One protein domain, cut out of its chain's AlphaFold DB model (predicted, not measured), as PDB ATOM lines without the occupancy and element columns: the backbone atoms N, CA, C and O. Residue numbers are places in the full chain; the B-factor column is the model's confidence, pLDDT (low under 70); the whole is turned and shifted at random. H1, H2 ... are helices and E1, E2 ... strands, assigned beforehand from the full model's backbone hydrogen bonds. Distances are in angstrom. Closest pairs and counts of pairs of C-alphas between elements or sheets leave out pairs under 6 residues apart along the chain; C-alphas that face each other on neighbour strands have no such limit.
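AT A GLANCE: This is residues 96 to 183 of the 186 residues of an uncharacterized protein of Roseomonas gilardii (UniProt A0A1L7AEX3). Three helices, H1, H2 and H3, cluster together, with H3 packing on both of the others, and a hairpin of two strands, E1 and E2, stands at one side of this cluster. H4, a single short turn of helix, follows E2 beside the start of E1, while the long loop of residues 132 to 147 links H2 to H3 round the side of the cluster away from the hairpin. The printed part has 88 residues with four named helices and two named strands, in the order H1 H2 H3 E1 E2 H4. The sheet has the order E1 - E2 and is antiparallel, and the class is mixed, helices and strands. The whole is compact, with a radius of gyration of the C-alphas of 12.1 A, and rounded, with spans of 32 by 25 by 22 A.

HOW THE PARTS SIT: H1, residues 97 to 113, touches H3, residues 148 to 161, with its residues 97 to 104 alone. The closest C-alphas are those of Leu 101 and Leu 157, 6.0 A apart, and the two helices run opposite ways at a steep tilt of 42 degrees. H2, residues 122 to 131, touches H3 about perpendicular, at 75 degrees, and the closest C-alphas are those of Val 129 and Arg 155, 5.6 A apart. H1 and H2 are near each other, with 6 pairs of C-alphas within 10 A. E1, residues 163 to 168, has Leu 165 with its C-alpha 6.9 A from that of His 102 in H1, the closest of the two elements. The closest C-alphas of H2 and E1 are those of Glu 122 and Val 166, 6.3 A apart. E1 and E2, residues 173 to 178, form an antiparallel hairpin at 150 degrees; N 164 and O 177 are 2.9 A apart and N 175 and O 166 are 2.9 A apart, both within hydrogen-bond range. H3 and E2 are only just apart, with 8.3 A between their closest C-alphas. H4, residues 179 to 183, follows E2 with no residue between, and the C-alphas of Gly 163 and Gly 179, the closest of E1 and H4, are 3.7 A apart. In H1, H2, H3 and H4 every O i to N i+4 pair is within hydrogen-bond range.

IN THESE COORDINATES: H1 begins at C-alpha 97 (67.622, 93.722, 60.070) and measures 24.8 A from first to last C-alpha. H2 measures 14.4 A and H3 19.9 A, with C-alpha 148 at (76.316, 77.583, 65.111). E1 measures 14.6 A, E2 15.9 A and H4 6.1 A, ending at C-alpha 183 (74.296, 99.789, 77.143).

THE WHOLE: The two C-alphas farthest apart are those of Pro 148 and Glu 170, at 34.6 A. The printed part has no cut, and the link from H2 to H3, 16 residues, is long. The mean pLDDT of the printed part is 95.2, and no printed residue is under 70.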
ATOM      1  N   ASN A  96      65.377  94.365  56.208       98.06
ATOM      2  CA  ASN A  96      64.934  94.856  57.516       98.06
ATOM      3  C   ASN A  96      65.608  94.086  58.670       98.06
ATOM      4  O   ASN A  96      64.999  93.195  59.264       98.06
ATOM      5  N   PRO A  97      66.853  94.439  59.046       97.81
ATOM      6  CA  PRO A  97      67.622  93.722  60.070       97.81
ATOM      7  C   PRO A  97      66.964  93.688  61.453       97.81
ATOM      8  O   PRO A  97      67.147  92.724  62.187       97.81
ATOM      9  N   ARG A  98      66.196  94.725  61.813       98.25
ATOM     10  CA  ARG A  98      65.444  94.772  63.077       98.25
ATOM     11  C   ARG A  98      64.319  93.735  63.092       98.25
ATOM     12  O   ARG A  98      64.171  93.024  64.078       98.25
ATOM     13  N   LEU A  99      63.586  93.590  61.988       98.25
ATOM     14  CA  LEU A  99      62.594  92.525  61.837       98.25
ATOM     15  C   LEU A  99      63.248  91.134  61.831       98.25
ATOM     16  O   LEU A  99      62.726  90.205  62.442       98.25
ATOM     17  N   ASP A 100      64.410  90.987  61.192       98.19
ATOM     18  CA  ASP A 100      65.129  89.711  61.213       98.19
ATOM     19  C   ASP A 100      65.606  89.335  62.628       98.19
ATOM     20  O   ASP A 100      65.403  88.215  63.099       98.19
ATOM     21  N   LEU A 101      66.165  90.300  63.362       98.06
ATOM     22  CA  LEU A 101      66.538  90.107  64.760       98.06
ATOM     23  C   LEU A 101      65.329  89.729  65.622       98.06
ATOM     24  O   LEU A 101      65.446  88.849  66.471       98.06
ATOM     25  N   HIS A 102      64.170  90.345  65.389       97.81
ATOM     26  CA  HIS A 102      62.929  89.982  66.068       97.81
ATOM     27  C   HIS A 102      62.579  88.508  65.840       97.81
ATOM     28  O   HIS A 102      62.366  87.774  66.804       97.81
ATOM     29  N   ASP A 103      62.579  88.042  64.592       97.00
ATOM     30  CA  ASP A 103      62.257  86.646  64.278       97.00
ATOM     31  C   ASP A 103      63.281  85.666  64.869       97.00
ATOM     32  O   ASP A 103      62.903  84.604  65.369       97.00
ATOM     33  N   ALA A 104      64.566  86.024  64.875       96.94
ATOM     34  CA  ALA A 104      65.605  85.220  65.509       96.94
ATOM     35  C   ALA A 104      65.425  85.147  67.039       96.94
ATOM     36  O   ALA A 104      65.460  84.061  67.615       96.94
ATOM     37  N   MET A 105      65.144  86.272  67.700       97.00
ATOM     38  CA  MET A 105      64.866  86.322  69.142       97.00
ATOM     39  C   MET A 105      63.647  85.481  69.528       97.00
ATOM     40  O   MET A 105      63.677  84.761  70.528       97.00
ATOM     41  N   ARG A 106      62.589  85.503  68.708       95.50
ATOM     42  CA  ARG A 106      61.419  84.637  68.901       95.50
ATOM     43  C   ARG A 106      61.771  83.161  68.839       95.50
ATOM     44  O   ARG A 106      61.229  82.393  69.620       95.50
ATOM     45  N   TRP A 107      62.685  82.759  67.962       95.50
ATOM     46  CA  TRP A 107      63.127  81.368  67.914       95.50
ATOM     47  C   TRP A 107      63.902  80.939  69.155       95.50
ATOM     48  O   TRP A 107      63.738  79.796  69.578       95.50
ATOM     49  N   CYS A 108      64.690  81.831  69.764       95.94
ATOM     50  CA  CYS A 108      65.321  81.559  71.058       95.94
ATOM     51  C   CYS A 108      64.272  81.275  72.145       95.94
ATOM     52  O   CYS A 108      64.430  80.315  72.892       95.94
ATOM     53  N   ALA A 109      63.192  82.064  72.179       94.38
ATOM     54  CA  ALA A 109      62.047  81.858  73.070       94.38
ATOM     55  C   ALA A 109      61.303  80.554  72.801       94.38
ATOM     56  O   ALA A 109      61.198  79.696  73.676       94.38
ATOM     57  N   GLU A 110      60.874  80.365  71.559       93.94
ATOM     58  CA  GLU A 110      60.084  79.213  71.143       93.94
ATOM     59  C   GLU A 110      60.797  77.897  71.486       93.94
ATOM     60  O   GLU A 110      60.183  76.961  71.994       93.94
ATOM     61  N   THR A 111      62.116  77.824  71.272       93.38
ATOM     62  CA  THR A 111      62.854  76.595  71.566       93.38
ATOM     63  C   THR A 111      63.110  76.344  73.054       93.38
ATOM     64  O   THR A 111      63.456  75.210  73.412       93.38
ATOM     65  N   HIS A 112      63.021  77.367  73.900       93.25
ATOM     66  CA  HIS A 112      63.272  77.229  75.329       93.25
ATOM     67  C   HIS A 112      62.063  76.653  76.051       93.25
ATOM     68  O   HIS A 112      62.204  75.667  76.780       93.25
ATOM     69  N   ASP A 113      60.896  77.245  75.819       91.12
ATOM     70  CA  ASP A 113      59.670  76.966  76.565       91.12
ATOM     71  C   ASP A 113      58.389  77.202  75.743       91.12
ATOM     72  O   ASP A 113      57.300  77.294  76.310       91.12
ATOM     73  N   ALA A 114      58.496  77.267  74.409       88.62
ATOM     74  CA  ALA A 114      57.394  77.610  73.504       88.62
ATOM     75  C   ALA A 114      56.772  78.995  73.783       88.62
ATOM     76  O   ALA A 114      55.593  79.226  73.488       88.62
ATOM     77  N   ALA A 115      57.546  79.929  74.350       87.81
ATOM     78  CA  ALA A 115      57.125  81.315  74.495       87.81
ATOM     79  C   ALA A 115      57.201  82.083  73.168       87.81
ATOM     80  O   ALA A 115      58.067  81.869  72.323       87.81
ATOM     81  N   SER A 116      56.310  83.065  73.020       85.62
ATOM     82  CA  SER A 116      56.241  83.908  71.825       85.62
ATOM     83  C   SER A 116      57.351  84.959  71.738       85.62
ATOM     84  O   SER A 116      57.588  85.466  70.638       85.62
ATOM     85  N   TRP A 117      58.000  85.286  72.863       94.75
ATOM     86  CA  TRP A 117      59.073  86.273  73.004       94.75
ATOM     87  C   TRP A 117      59.917  85.980  74.260       94.75
ATOM     88  O   TRP A 117      59.368  85.459  75.235       94.75
ATOM     89  N   PRO A 118      61.224  86.315  74.282       93.81
ATOM     90  CA  PRO A 118      62.067  86.047  75.435       93.81
ATOM     91  C   PRO A 118      61.945  87.103  76.556       93.81
ATOM     92  O   PRO A 118      62.907  87.803  76.872       93.81
ATOM     93  N   TYR A 119      60.771  87.202  77.188       91.50
ATOM     94  CA  TYR A 119      60.473  88.186  78.244       91.50
ATOM     95  C   TYR A 119      61.387  88.081  79.475       91.50
ATOM     96  O   TYR A 119      61.304  87.114  80.234       91.50
ATOM     97  N   GLY A 120      62.214  89.098  79.722       88.19
ATOM     98  CA  GLY A 120      63.087  89.193  80.900       88.19
ATOM     99  C   GLY A 120      64.470  88.558  80.723       88.19
ATOM    100  O   GLY A 120      65.284  88.587  81.645       88.19
ATOM    101  N   TRP A 121      64.763  88.007  79.546       91.44
ATOM    102  CA  TRP A 121      66.048  87.386  79.198       91.44
ATOM    103  C   TRP A 121      66.651  87.985  77.929       91.44
ATOM    104  O   TRP A 121      67.705  87.533  77.479       91.44
ATOM    105  N   GLU A 122      66.071  89.070  77.404       95.81
ATOM    106  CA  GLU A 122      66.609  89.787  76.250       95.81
ATOM    107  C   GLU A 122      68.059  90.231  76.481       95.81
ATOM    108  O   GLU A 122      68.889  90.102  75.580       95.81
ATOM    109  N   ARG A 123      68.379  90.687  77.702       95.25
ATOM    110  CA  ARG A 123      69.747  91.025  78.134       95.25
ATOM    111  C   ARG A 123      70.674  89.813  78.089       95.25
ATOM    112  O   ARG A 123      71.751  89.903  77.512       95.25
ATOM    113  N   GLY A 124      70.240  88.683  78.647       96.44
ATOM    114  CA  GLY A 124      71.036  87.457  78.667       96.44
ATOM    115  C   GLY A 124      71.377  86.973  77.258       96.44
ATOM    116  O   GLY A 124      72.524  86.618  76.991       96.44
ATOM    117  N   ILE A 125      70.413  87.019  76.332       97.19
ATOM    118  CA  ILE A 125      70.659  86.671  74.925       97.19
ATOM    119  C   ILE A 125      71.639  87.665  74.290       97.19
ATOM    120  O   ILE A 125      72.575  87.232  73.622       97.19
ATOM    121  N   TYR A 126      71.475  88.973  74.517       96.69
ATOM    122  CA  TYR A 126      72.413  89.981  74.009       96.69
ATOM    123  C   TYR A 126      73.849  89.716  74.475       96.69
ATOM    124  O   TYR A 126      74.765  89.706  73.652       96.69
ATOM    125  N   ASP A 127      74.043  89.486  75.776       96.50
ATOM    126  CA  ASP A 127      75.364  89.273  76.373       96.50
ATOM    127  C   ASP A 127      76.002  87.971  75.870       96.50
ATOM    128  O   ASP A 127      77.197  87.936  75.569       96.50
ATOM    129  N   TRP A 128      75.204  86.915  75.694       97.44
ATOM    130  CA  TRP A 128      75.646  85.662  75.077       97.44
ATOM    131  C   TRP A 128      76.087  85.841  73.621       97.44
ATOM    132  O   TRP A 128      77.148  85.362  73.228       97.44
ATOM    133  N   VAL A 129      75.316  86.569  72.814       97.31
ATOM    134  CA  VAL A 129      75.698  86.876  71.427       97.31
ATOM    135  C   VAL A 129      76.977  87.715  71.399       97.31
ATOM    136  O   VAL A 129      77.885  87.423  70.616       97.31
ATOM    137  N   ALA A 130      77.094  88.699  72.295       95.75
ATOM    138  CA  ALA A 130      78.257  89.574  72.394       95.75
ATOM    139  C   ALA A 130      79.528  88.829  72.838       95.75
ATOM    140  O   ALA A 130      80.611  89.123  72.325       95.75
ATOM    141  N   SER A 131      79.412  87.838  73.731       97.00
ATOM    142  CA  SER A 131      80.557  87.063  74.234       97.00
ATOM    143  C   SER A 131      81.265  86.266  73.135       97.00
ATOM    144  O   SER A 131      82.471  86.040  73.212       97.00
ATOM    145  N   GLY A 132      80.527  85.856  72.097       97.31
ATOM    146  CA  GLY A 132      81.039  84.990  71.033       97.31
ATOM    147  C   GLY A 132      81.222  83.535  71.438       97.31
ATOM    148  O   GLY A 132      81.711  82.746  70.633       97.31
ATOM    149  N   ASP A 133      80.802  83.161  72.644       97.50
ATOM    150  CA  ASP A 133      80.819  81.780  73.103       97.50
ATOM    151  C   ASP A 133      79.460  81.120  72.855       97.50
ATOM    152  O   ASP A 133      78.525  81.232  73.652       97.50
ATOM    153  N   PHE A 134      79.359  80.384  71.745       97.44
ATOM    154  CA  PHE A 134      78.159  79.621  71.400       97.44
ATOM    155  C   PHE A 134      77.717  78.667  72.525       97.44
ATOM    156  O   PHE A 134      76.515  78.485  72.730       97.44
ATOM    157  N   ALA A 135      78.655  78.088  73.284       96.56
ATOM    158  CA  ALA A 135      78.345  77.121  74.335       96.56
ATOM    159  C   ALA A 135      77.745  77.773  75.594       96.56
ATOM    160  O   ALA A 135      76.999  77.112  76.317       96.56
ATOM    161  N   ALA A 136      77.997  79.065  75.831       96.25
ATOM    162  CA  ALA A 136      77.508  79.822  76.990       96.25
ATOM    163  C   ALA A 136      76.038  80.280  76.875       96.25
ATOM    164  O   ALA A 136      75.634  81.275  77.478       96.25
ATOM    165  N   ARG A 137      75.228  79.582  76.074       95.62
ATOM    166  CA  ARG A 137      73.835  79.947  75.797       95.62
ATOM    167  C   ARG A 137      72.995  79.983  77.084       95.62
ATOM    168  O   ARG A 137      72.991  78.992  77.815       95.62
ATOM    169  N   PRO A 138      72.209  81.047  77.339       95.44
ATOM    170  CA  PRO A 138      71.496  81.223  78.606       95.44
ATOM    171  C   PRO A 138      70.131  80.518  78.643       95.44
ATOM    172  O   PRO A 138      69.327  80.777  79.530       95.44
ATOM    173  N   PHE A 139      69.848  79.648  77.673       94.94
ATOM    174  CA  PHE A 139      68.564  78.973  77.525       94.94
ATOM    175  C   PHE A 139      68.709  77.582  76.900       94.94
ATOM    176  O   PHE A 139      69.707  77.243  76.248       94.94
ATOM    177  N   SER A 140      67.682  76.757  77.103       94.44
ATOM    178  CA  SER A 140      67.588  75.419  76.514       94.44
ATOM    179  C   SER A 140      67.129  75.489  75.056       94.44
ATOM    180  O   SER A 140      66.237  76.251  74.729       94.44
ATOM    181  N   ASP A 141      67.706  74.666  74.184       94.62
ATOM    182  CA  ASP A 141      67.328  74.573  72.764       94.62
ATOM    183  C   ASP A 141      66.625  73.233  72.503       94.62
ATOM    184  O   ASP A 141      67.180  72.316  71.896       94.62
ATOM    185  N   GLY A 142      65.418  73.074  73.059       93.25
ATOM    186  CA  GLY A 142      64.656  71.823  72.997       93.25
ATOM    187  C   GLY A 142      64.265  71.395  71.579       93.25
ATOM    188  O   GLY A 142      64.168  70.199  71.301       93.25
ATOM    189  N   MET A 143      64.099  72.354  70.666       92.62
ATOM    190  CA  MET A 143      63.754  72.126  69.261       92.62
ATOM    191  C   MET A 143      64.982  71.973  68.357       92.62
ATOM    192  O   MET A 143      64.817  71.619  67.189       92.62
ATOM    193  N   ARG A 144      66.198  72.188  68.883       94.38
ATOM    194  CA  ARG A 144      67.473  72.100  68.145       94.38
ATOM    195  C   ARG A 144      67.546  73.072  66.963       94.38
ATOM    196  O   ARG A 144      68.013  72.707  65.883       94.38
ATOM    197  N   ILE A 145      67.041  74.286  67.158       93.00
ATOM    198  CA  ILE A 145      66.997  75.348  66.140       93.00
ATOM    199  C   ILE A 145      68.240  76.234  66.222       93.00
ATOM    200  O   ILE A 145      68.691  76.766  65.206       93.00
ATOM    201  N   VAL A 146      68.819  76.389  67.413       95.06
ATOM    202  CA  VAL A 146      69.948  77.293  67.646       95.06
ATOM    203  C   VAL A 146      71.259  76.574  67.331       95.06
ATOM    204  O   VAL A 146      71.972  76.110  68.221       95.06
ATOM    205  N   THR A 147      71.565  76.489  66.037       97.19
ATOM    206  CA  THR A 147      72.826  75.959  65.496       97.19
ATOM    207  C   THR A 147      73.957  77.004  65.535       97.19
ATOM    208  O   THR A 147      73.690  78.189  65.768       97.19
ATOM    209  N   PRO A 148      75.223  76.620  65.271       97.69
ATOM    210  CA  PRO A 148      76.316  77.583  65.111       97.69
ATOM    211  C   PRO A 148      76.047  78.641  64.028       97.69
ATOM    212  O   PRO A 148      76.325  79.818  64.232       97.69
ATOM    213  N   GLU A 149      75.440  78.263  62.902       97.88
ATOM    214  CA  GLU A 149      75.085  79.192  61.820       97.88
ATOM    215  C   GLU A 149      74.008  80.191  62.262       97.88
ATOM    216  O   GLU A 149      74.063  81.371  61.910       97.88
ATOM    217  N   PHE A 150      73.040  79.735  63.063       97.44
ATOM    218  CA  PHE A 150      72.039  80.608  63.667       97.44
ATOM    219  C   PHE A 150      72.684  81.613  64.635       97.44
ATOM    220  O   PHE A 150      72.336  82.795  64.625       97.44
ATOM    221  N   PHE A 151      73.652  81.168  65.438       98.06
ATOM    222  CA  PHE A 151      74.398  82.040  66.345       98.06
ATOM    223  C   PHE A 151      75.223  83.096  65.600       98.06
ATOM    224  O   PHE A 151      75.146  84.278  65.934       98.06
ATOM    225  N   GLU A 152      75.942  82.714  64.544       98.06
ATOM    226  CA  GLU A 152      76.686  83.674  63.717       98.06
ATOM    227  C   GLU A 152      75.759  84.679  63.024       98.06
ATOM    228  O   GLU A 152      76.070  85.870  62.940       98.06
ATOM    229  N   ARG A 153      74.565  84.244  62.601       97.38
ATOM    230  CA  ARG A 153      73.531  85.160  62.109       97.38
ATOM    231  C   ARG A 153      73.096  86.153  63.188       97.38
ATOM    232  O   ARG A 153      73.020  87.343  62.893       97.38
ATOM    233  N   LEU A 154      72.837  85.705  64.419       97.31
ATOM    234  CA  LEU A 154      72.498  86.598  65.537       97.31
ATOM    235  C   LEU A 154      73.612  87.612  65.817       97.31
ATOM    236  O   LEU A 154      73.319  88.792  66.001       97.31
ATOM    237  N   ARG A 155      74.881  87.188  65.786       97.56
ATOM    238  CA  ARG A 155      76.041  88.086  65.929       97.56
ATOM    239  C   ARG A 155      76.078  89.138  64.826       97.56
ATOM    240  O   ARG A 155      76.247  90.324  65.107       97.56
ATOM    241  N   HIS A 156      75.863  88.727  63.577       97.56
ATOM    242  CA  HIS A 156      75.791  89.655  62.451       97.56
ATOM    243  C   HIS A 156      74.636  90.658  62.602       97.56
ATOM    244  O   HIS A 156      74.820  91.852  62.367       97.56
ATOM    245  N   LEU A 157      73.458  90.195  63.027       97.75
ATOM    246  CA  LEU A 157      72.291  91.048  63.260       97.75
ATOM    247  C   LEU A 157      72.523  92.036  64.406       97.75
ATOM    248  O   LEU A 157      72.230  93.217  64.232       97.75
ATOM    249  N   GLN A 158      73.107  91.596  65.525       95.88
ATOM    250  CA  GLN A 158      73.476  92.466  66.648       95.88
ATOM    251  C   GLN A 158      74.384  93.614  66.183       95.88
ATOM    252  O   GLN A 158      74.133  94.773  66.510       95.88
ATOM    253  N   ALA A 159      75.400  93.304  65.372       95.06
ATOM    254  CA  ALA A 159      76.307  94.311  64.828       95.06
ATOM    255  C   ALA A 159      75.620  95.259  63.827       95.06
ATOM    256  O   ALA A 159      75.929  96.447  63.798       95.06
ATOM    257  N   LYS A 160      74.695  94.750  63.002       96.00
ATOM    258  CA  LYS A 160      74.012  95.531  61.955       96.00
ATOM    259  C   LYS A 160      72.916  96.450  62.500       96.00
ATOM    260  O   LYS A 160      72.669  97.499  61.915       96.00
ATOM    261  N   VAL A 161      72.229  96.035  63.562       95.88
ATOM    262  CA  VAL A 161      71.096  96.769  64.147       95.88
ATOM    263  C   VAL A 161      71.551  97.938  65.037       95.88
ATOM    264  O   VAL A 161      70.814  98.911  65.141       95.88
ATOM    265  N   ASP A 162      72.752  97.867  65.627       91.12
ATOM    266  CA  ASP A 162      73.289  98.845  66.597       91.12
ATOM    267  C   ASP A 162      72.293  99.205  67.715       91.12
ATOM    268  O   ASP A 162      71.823 100.334  67.888       91.12
ATOM    269  N   GLY A 163      71.953  98.184  68.492       94.00
ATOM    270  CA  GLY A 163      70.950  98.253  69.541       94.00
ATOM    271  C   GLY A 163      70.425  96.871  69.868       94.00
ATOM    272  O   GLY A 163      71.061  95.863  69.551       94.00
ATOM    273  N   TRP A 164      69.273  96.820  70.523       97.06
ATOM    274  CA  TRP A 164      68.608  95.562  70.829       97.06
ATOM    275  C   TRP A 164      67.093  95.695  70.844       97.06
ATOM    276  O   TRP A 164      66.552  96.799  70.849       97.06
ATOM    277  N   LEU A 165      66.407  94.556  70.835       97.44
ATOM    278  CA  LEU A 165      64.956  94.493  70.925       97.44
ATOM    279  C   LEU A 165      64.540  94.093  72.334       97.44
ATOM    280  O   LEU A 165      65.092  93.150  72.900       97.44
ATOM    281  N   VAL A 166      63.552  94.794  72.876       96.25
ATOM    282  CA  VAL A 166      62.986  94.518  74.201       96.25
ATOM    283  C   VAL A 166      61.475  94.594  74.146       96.25
ATOM    284  O   VAL A 166      60.923  95.390  73.382       96.25
ATOM    285  N   TRP A 167      60.804  93.819  74.992       95.81
ATOM    286  CA  TRP A 167      59.409  94.102  75.295       95.81
ATOM    287  C   TRP A 167      59.296  95.407  76.095       95.81
ATOM    288  O   TRP A 167      60.005  95.602  77.083       95.81
ATOM    289  N   SER A 168      58.424  96.316  75.662       94.75
ATOM    290  CA  SER A 168      58.095  97.538  76.396       94.75
ATOM    291  C   SER A 168      56.684  97.430  76.957       94.75
ATOM    292  O   SER A 168      55.722  97.447  76.194       94.75
ATOM    293  N   GLU A 169      56.562  97.376  78.285       93.38
ATOM    294  CA  GLU A 169      55.263  97.401  78.975       93.38
ATOM    295  C   GLU A 169      54.493  98.701  78.702       93.38
ATOM    296  O   GLU A 169      53.278  98.684  78.546       93.38
ATOM    297  N   GLU A 170      55.200  99.832  78.590       94.12
ATOM    298  CA  GLU A 170      54.590 101.132  78.286       94.12
ATOM    299  C   GLU A 170      53.981 101.154  76.880       94.12
ATOM    300  O   GLU A 170      52.882 101.668  76.683       94.12
ATOM    301  N   ALA A 171      54.691 100.590  75.901       92.19
ATOM    302  CA  ALA A 171      54.231 100.561  74.516       92.19
ATOM    303  C   ALA A 171      53.355  99.337  74.198       92.19
ATOM    304  O   ALA A 171      52.777  99.291  73.116       92.19
ATOM    305  N   GLY A 172      53.294  98.345  75.093       92.56
ATOM    306  CA  GLY A 172      52.592  97.077  74.887       92.56
ATOM    307  C   GLY A 172      53.128  96.243  73.718       92.56
ATOM    308  O   GLY A 172      52.375  95.459  73.147       92.56
ATOM    309  N   ARG A 173      54.392  96.439  73.320       94.19
ATOM    310  CA  ARG A 173      54.981  95.829  72.115       94.19
ATOM    311  C   ARG A 173      56.499  95.721  72.193       94.19
ATOM    312  O   ARG A 173      57.146  96.357  73.028       94.19
ATOM    313  N   VAL A 174      57.082  94.956  71.269       96.19
ATOM    314  CA  VAL A 174      58.537  94.918  71.079       96.19
ATOM    315  C   VAL A 174      59.006  96.229  70.454       96.19
ATOM    316  O   VAL A 174      58.469  96.684  69.443       96.19
ATOM    317  N   VAL A 175      60.035  96.829  71.044       96.62
ATOM    318  CA  VAL A 175      60.647  98.072  70.567       96.62
ATOM    319  C   VAL A 175      62.147  97.903  70.394       96.62
ATOM    320  O   VAL A 175      62.790  97.106  71.079       96.62
ATOM    321  N   HIS A 176      62.715  98.686  69.482       96.88
ATOM    322  CA  HIS A 176      64.157  98.796  69.330       96.88
ATOM    323  C   HIS A 176      64.723  99.854  70.279       96.88
ATOM    324  O   HIS A 176      64.288 101.005  70.258       96.88
ATOM    325  N   VAL A 177      65.721  99.467  71.070       96.50
ATOM    326  CA  VAL A 177      66.496 100.351  71.941       96.50
ATOM    327  C   VAL A 177      67.872 100.564  71.304       96.50
ATOM    328  O   VAL A 177      68.629  99.595  71.198       96.50
ATOM    329  N   PRO A 178      68.227 101.798  70.898       95.31
ATOM    330  CA  PRO A 178      69.524 102.094  70.292       95.31
ATOM    331  C   PRO A 178      70.707 101.716  71.190       95.31
ATOM    332  O   PRO A 178      70.611 101.790  72.417       95.31
ATOM    333  N   GLY A 179      71.848 101.367  70.590       92.38
ATOM    334  CA  GLY A 179      73.009 100.792  71.279       92.38
ATOM    335  C   GLY A 179      73.475 101.550  72.524       92.38
ATOM    336  O   GLY A 179      73.672 100.941  73.576       92.38
ATOM    337  N   ASP A 180      73.626 102.872  72.445       91.69
ATOM    338  CA  ASP A 180      74.069 103.683  73.591       91.69
ATOM    339  C   ASP A 180      73.078 103.657  74.750       91.69
ATOM    340  O   ASP A 180      73.466 103.630  75.917       91.69
ATOM    341  N   GLU A 181      71.788 103.668  74.436       93.75
ATOM    342  CA  GLU A 181      70.744 103.576  75.442       93.75
ATOM    343  C   GLU A 181      70.682 102.168  76.034       93.75
ATOM    344  O   GLU A 181      70.656 102.012  77.253       93.75
ATOM    345  N   TRP A 182      70.757 101.143  75.187       93.12
ATOM    346  CA  TRP A 182      70.761  99.745  75.600       93.12
ATOM    347  C   TRP A 182      71.906  99.426  76.564       93.12
ATOM    348  O   TRP A 182      71.689  98.738  77.564       93.12
ATOM    349  N   ARG A 183      73.106  99.953  76.292       90.00
ATOM    350  CA  ARG A 183      74.296  99.789  77.143       90.00
ATOM    351  C   ARG A 183      74.186 100.515  78.487       90.00
ATOM    352  O   ARG A 183      74.813 100.083  79.446       90.00
TER     353      ARG A 183